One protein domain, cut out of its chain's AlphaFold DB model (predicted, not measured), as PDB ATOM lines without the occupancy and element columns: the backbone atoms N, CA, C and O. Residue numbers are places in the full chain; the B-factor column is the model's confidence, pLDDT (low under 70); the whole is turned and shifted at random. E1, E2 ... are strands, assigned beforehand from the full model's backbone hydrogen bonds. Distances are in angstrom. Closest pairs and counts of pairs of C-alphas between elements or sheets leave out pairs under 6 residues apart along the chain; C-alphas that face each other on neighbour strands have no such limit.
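This is residues 2 to 45 of the 146 residues of an uncharacterized protein of Bacteroidetes bacterium ADurb.Bin408 (UniProt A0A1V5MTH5). There is little regular structure here: a narrow hairpin of two short strands, E1 and E2, and a long strand-free stretch that turns round near residues 24 to 29 and runs back along the hairpin's length. Residues 41 to 45 continue past the hairpin's turn as a tail at one end of the rod. The printed part has 44 residues, with no named helix and two named strands, E1 then E2, antiparallel; the class is all strand, with 8 residues in named elements. The whole is only just loose, close to extended, with a radius of gyration of the C-alphas of 13.8 A and spans of 47 by 15 by 12 A.

E1, residues 7 to 10, measures 9.8 A and begins at C-alpha 7 (82.506, 166.190, 141.137). E2, residues 18 to 21, measures 10.2 A and ends at C-alpha 21 (83.533, 161.814, 141.499).

E1 and E2 form a hairpin, antiparallel at 160 degrees. N 8 and O 20 are within hydrogen-bond range at 2.8 A.

The farthest C-alphas, Ser 27 and Ser 45, are 47.9 A apart. The printed part has no cut. The E1 to E2 link is short. Residue 2 and residues 41 to 45 have pLDDT under 70.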
ATOM      1  N   ALA A   2      77.877 167.206 132.645       65.38
ATOM      2  CA  ALA A   2      79.075 166.962 133.445       65.38
ATOM      3  C   ALA A   2      80.149 166.297 132.571       65.38
ATOM      4  O   ALA A   2      79.813 165.505 131.685       65.38
ATOM      5  N   LEU A   3      81.407 166.657 132.794       77.06
ATOM      6  CA  LEU A   3      82.578 166.119 132.117       77.06
ATOM      7  C   LEU A   3      83.222 165.005 132.955       77.06
ATOM      8  O   LEU A   3      82.909 164.807 134.128       77.06
ATOM      9  N   LEU A   4      84.113 164.245 132.321       79.31
ATOM     10  CA  LEU A   4      84.973 163.291 133.021       79.31
ATOM     11  C   LEU A   4      85.825 164.049 134.048       79.31
ATOM     12  O   LEU A   4      86.362 165.108 133.720       79.31
ATOM     13  N   GLY A   5      85.906 163.529 135.272       78.38
ATOM     14  CA  GLY A   5      86.634 164.161 136.373       78.38
ATOM     15  C   GLY A   5      85.846 165.207 137.159       78.38
ATOM     16  O   GLY A   5      86.351 165.705 138.165       78.38
ATOM     17  N   ASP A   6      84.609 165.522 136.761       83.94
ATOM     18  CA  ASP A   6      83.757 166.421 137.536       83.94
ATOM     19  C   ASP A   6      83.254 165.750 138.824       83.94
ATOM     20  O   ASP A   6      82.951 164.549 138.881       83.94
ATOM     21  N   THR A   7      83.102 166.573 139.859       87.12
ATOM     22  CA  THR A   7      82.506 166.190 141.137       87.12
ATOM     23  C   THR A   7      81.035 166.585 141.160       87.12
ATOM     24  O   THR A   7      80.683 167.738 140.915       87.12
ATOM     25  N   LEU A   8      80.169 165.627 141.470       87.62
ATOM     26  CA  LEU A   8      78.738 165.827 141.647       87.62
ATOM     27  C   LEU A   8      78.402 165.873 143.138       87.62
ATOM     28  O   LEU A   8      78.589 164.882 143.845       87.62
ATOM     29  N   ASP A   9      77.853 167.002 143.580       90.62
ATOM     30  CA  ASP A   9      77.313 167.172 144.927       90.62
ATOM     31  C   ASP A   9      75.797 166.960 144.930       90.62
ATOM     32  O   ASP A   9      75.044 167.643 144.230       90.62
ATOM     33  N   PHE A  10      75.337 166.017 145.751       89.44
ATOM     34  CA  PHE A  10      73.926 165.714 145.945       89.44
ATOM     35  C   PHE A  10      73.490 166.157 147.340       89.44
ATOM     36  O   PHE A  10      73.978 165.640 148.345       89.44
ATOM     37  N   SER A  11      72.531 167.082 147.408       88.50
ATOM     38  CA  SER A  11      71.972 167.588 148.664       88.50
ATOM     39  C   SER A  11      70.446 167.588 148.639       88.50
ATOM     40  O   SER A  11      69.843 168.038 147.666       88.50
ATOM     41  N   SER A  12      69.823 167.142 149.731       85.06
ATOM     42  CA  SER A  12      68.377 167.229 149.959       85.06
ATOM     43  C   SER A  12      68.098 167.435 151.447       85.06
ATOM     44  O   SER A  12      68.817 166.901 152.291       85.06
ATOM     45  N   MET A  13      67.044 168.180 151.790       82.00
ATOM     46  CA  MET A  13      66.649 168.365 153.191       82.00
ATOM     47  C   MET A  13      66.277 167.022 153.833       82.00
ATOM     48  O   MET A  13      65.538 166.241 153.236       82.00
ATOM     49  N   GLY A  14      66.778 166.758 155.044       79.94
ATOM     50  CA  GLY A  14      66.554 165.484 155.743       79.94
ATOM     51  C   GLY A  14      67.464 164.336 155.290       79.94
ATOM     52  O   GLY A  14      67.202 163.183 155.632       79.94
ATOM     53  N   PHE A  15      68.510 164.625 154.510       85.44
ATOM     54  CA  PHE A  15      69.493 163.647 154.043       85.44
ATOM     55  C   PHE A  15      70.915 164.196 154.154       85.44
ATOM     56  O   PHE A  15      71.141 165.400 154.021       85.44
ATOM     57  N   LYS A  16      71.891 163.304 154.353       86.00
ATOM     58  CA  LYS A  16      73.310 163.680 154.349       86.00
ATOM     59  C   LYS A  16      73.761 164.025 152.927       86.00
ATOM     60  O   LYS A  16      73.401 163.286 152.005       86.00
ATOM     61  N   PRO A  17      74.562 165.091 152.739       89.25
ATOM     62  CA  PRO A  17      75.144 165.380 151.439       89.25
ATOM     63  C   PRO A  17      76.047 164.223 151.006       89.25
ATOM     64  O   PRO A  17      76.780 163.654 151.821       89.25
ATOM     65  N   ALA A  18      75.976 163.869 149.727       88.69
ATOM     66  CA  ALA A  18      76.802 162.831 149.128       88.69
ATOM     67  C   ALA A  18      77.579 163.411 147.950       88.69
ATOM     68  O   ALA A  18      77.023 164.149 147.139       88.69
ATOM     69  N   VAL A  19      78.854 163.045 147.868       90.56
ATOM     70  CA  VAL A  19      79.771 163.493 146.822       90.56
ATOM     71  C   VAL A  19      80.116 162.298 145.948       90.56
ATOM     72  O   VAL A  19      80.506 161.248 146.466       90.56
ATOM     73  N   TYR A  20      79.992 162.453 144.634       87.75
ATOM     74  CA  TYR A  20      80.400 161.441 143.666       87.75
ATOM     75  C   TYR A  20      81.361 162.035 142.642       87.75
ATOM     76  O   TYR A  20      81.043 163.021 141.984       87.75
ATOM     77  N   ILE A  21      82.525 161.409 142.482       87.88
ATOM     78  CA  ILE A  21      83.533 161.814 141.499       87.88
ATOM     79  C   ILE A  21      83.361 160.936 140.263       87.88
ATOM     80  O   ILE A  21      83.426 159.707 140.365       87.88
ATOM     81  N   ILE A  22      83.137 161.556 139.103       86.56
ATOM     82  CA  ILE A  22      83.022 160.838 137.831       86.56
ATOM     83  C   ILE A  22      84.407 160.295 137.446       86.56
ATOM     84  O   ILE A  22      85.328 161.091 137.281       86.56
ATOM     85  N   PRO A  23      84.583 158.971 137.264       81.94
ATOM     86  CA  PRO A  23      85.880 158.410 136.899       81.94
ATOM     87  C   PRO A  23      86.344 158.851 135.505       81.94
ATOM     88  O   PRO A  23      85.591 158.769 134.535       81.94
ATOM     89  N   ASP A  24      87.626 159.193 135.382       79.62
ATOM     90  CA  ASP A  24      88.244 159.636 134.118       79.62
ATOM     91  C   ASP A  24      88.411 158.508 133.085       79.62
ATOM     92  O   ASP A  24      88.746 158.744 131.925       79.62
ATOM     93  N   THR A  25      88.188 157.260 133.497       79.88
ATOM     94  CA  THR A  25      88.400 156.049 132.691       79.88
ATOM     95  C   THR A  25      87.151 155.579 131.943       79.88
ATOM     96  O   THR A  25      87.159 154.498 131.349       79.88
ATOM     97  N   LEU A  26      86.061 156.353 131.959       78.25
ATOM     98  CA  LEU A  26      84.827 155.984 131.267       78.25
ATOM     99  C   LEU A  26      85.021 156.032 129.743       78.25
ATOM    100  O   LEU A  26      85.181 157.089 129.142       78.25
ATOM    101  N   SER A  27      84.949 154.866 129.100       70.94
ATOM    102  CA  SER A  27      85.107 154.708 127.647       70.94
ATOM    103  C   SER A  27      83.835 154.997 126.838       70.94
ATOM    104  O   SER A  27      83.852 154.929 125.610       70.94
ATOM    105  N   THR A  28      82.712 155.263 127.510       74.00
ATOM    106  CA  THR A  28      81.382 155.348 126.895       74.00
ATOM    107  C   THR A  28      80.792 156.737 127.102       74.00
ATOM    108  O   THR A  28      80.785 157.256 128.212       74.00
ATOM    109  N   ASN A  29      80.206 157.309 126.046       72.69
ATOM    110  CA  ASN A  29      79.644 158.667 126.050       72.69
ATOM    111  C   ASN A  29      78.374 158.836 126.918       72.69
ATOM    112  O   ASN A  29      77.847 159.934 127.062       72.69
ATOM    113  N   ARG A  30      77.827 157.744 127.467       73.81
ATOM    114  CA  ARG A  30      76.632 157.756 128.315       73.81
ATOM    115  C   ARG A  30      76.882 156.912 129.556       73.81
ATOM    116  O   ARG A  30      77.117 155.712 129.451       73.81
ATOM    117  N   TYR A  31      76.768 157.549 130.714       80.06
ATOM    118  CA  TYR A  31      76.889 156.929 132.027       80.06
ATOM    119  C   TYR A  31      75.626 157.239 132.840       80.06
ATOM    120  O   TYR A  31      75.106 158.353 132.781       80.06
ATOM    121  N   SER A  32      75.082 156.249 133.546       81.00
ATOM    122  CA  SER A  32      73.892 156.410 134.387       81.00
ATOM    123  C   SER A  32      74.213 155.928 135.795       81.00
ATOM    124  O   SER A  32      74.654 154.796 135.971       81.00
ATOM    125  N   LEU A  33      73.990 156.798 136.778       82.81
ATOM    126  CA  LEU A  33      74.247 156.550 138.193       82.81
ATOM    127  C   LEU A  33      72.946 156.729 138.980       82.81
ATOM    128  O   LEU A  33      72.200 157.675 138.733       82.81
ATOM    129  N   ILE A  34      72.702 155.845 139.947       84.56
ATOM    130  CA  ILE A  34      71.660 156.019 140.963       84.56
ATOM    131  C   ILE A  34      72.375 156.296 142.286       84.56
ATOM    132  O   ILE A  34      72.996 155.396 142.850       84.56
ATOM    133  N   GLN A  35      72.301 157.535 142.771       84.94
ATOM    134  CA  GLN A  35      72.863 157.923 144.063       84.94
ATOM    135  C   GLN A  35      71.782 157.818 145.143       84.94
ATOM    136  O   GLN A  35      70.840 158.608 145.173       84.94
ATOM    137  N   LEU A  36      71.923 156.840 146.039       87.44
ATOM    138  CA  LEU A  36      71.087 156.726 147.233       87.44
ATOM    139  C   LEU A  36      71.606 157.701 148.295       87.44
ATOM    140  O   LEU A  36      72.803 157.716 148.595       87.44
ATOM    141  N   LEU A  37      70.713 158.517 148.851       88.31
ATOM    142  CA  LEU A  37      71.024 159.407 149.963       88.31
ATOM    143  C   LEU A  37      70.606 158.759 151.279       88.31
ATOM    144  O   LEU A  37      69.524 158.182 151.389       88.31
ATOM    145  N   ASN A  38      71.463 158.875 152.290       85.12
ATOM    146  CA  ASN A  38      71.150 158.400 153.631       85.12
ATOM    147  C   ASN A  38      70.337 159.461 154.366       85.12
ATOM    148  O   ASN A  38      70.759 160.618 154.433       85.12
ATOM    149  N   HIS A  39      69.191 159.057 154.918       79.12
ATOM    150  CA  HIS A  39      68.385 159.924 155.767       79.12
ATOM    151  C   HIS A  39      69.226 160.446 156.932       79.12
ATOM    152  O   HIS A  39      69.892 159.675 157.627       79.12
ATOM    153  N   ASP A  40      69.179 161.758 157.132       76.06
ATOM    154  CA  ASP A  40      69.704 162.409 158.318       76.06
ATOM    155  C   ASP A  40      68.523 162.936 159.119       76.06
ATOM    156  O   ASP A  40      67.653 163.634 158.589       76.06
ATOM    157  N   THR A  41      68.475 162.602 160.401       67.75
ATOM    158  CA  THR A  41      67.505 163.211 161.305       67.75
ATOM    159  C   THR A  41      67.941 164.649 161.533       67.75
ATOM    160  O   THR A  41      68.746 164.934 162.418       67.75
ATOM    161  N   VAL A  42      67.424 165.569 160.719       61.81
ATOM    162  CA  VAL A  42      67.513 166.993 161.030       61.81
ATOM    163  C   VAL A  42      66.624 167.214 162.246       61.81
ATOM    164  O   VAL A  42      65.399 167.241 162.142       61.81
ATOM    165  N   TYR A  43      67.246 167.326 163.416       62.81
ATOM    166  CA  TYR A  43      66.576 167.807 164.613       62.81
ATOM    167  C   TYR A  43      66.243 169.280 164.383       62.81
ATOM    168  O   TYR A  43      67.081 170.158 164.580       62.81
ATOM    169  N   LEU A  44      65.028 169.552 163.903       69.81
ATOM    170  CA  LEU A  44      64.485 170.902 163.952       69.81
ATOM    171  C   LEU A  44      64.449 171.307 165.423       69.81
ATOM    172  O   LEU A  44      63.932 170.564 166.256       69.81
ATOM    173  N   SER A  45      65.033 172.458 165.746       63.25
ATOM    174  CA  SER A  45      64.964 172.998 167.099       63.25
ATOM    175  C   SER A  45      63.498 173.115 167.503       63.25
ATOM    176  O   SER A  45      62.732 173.823 166.841       63.25
TER     177      SER A  45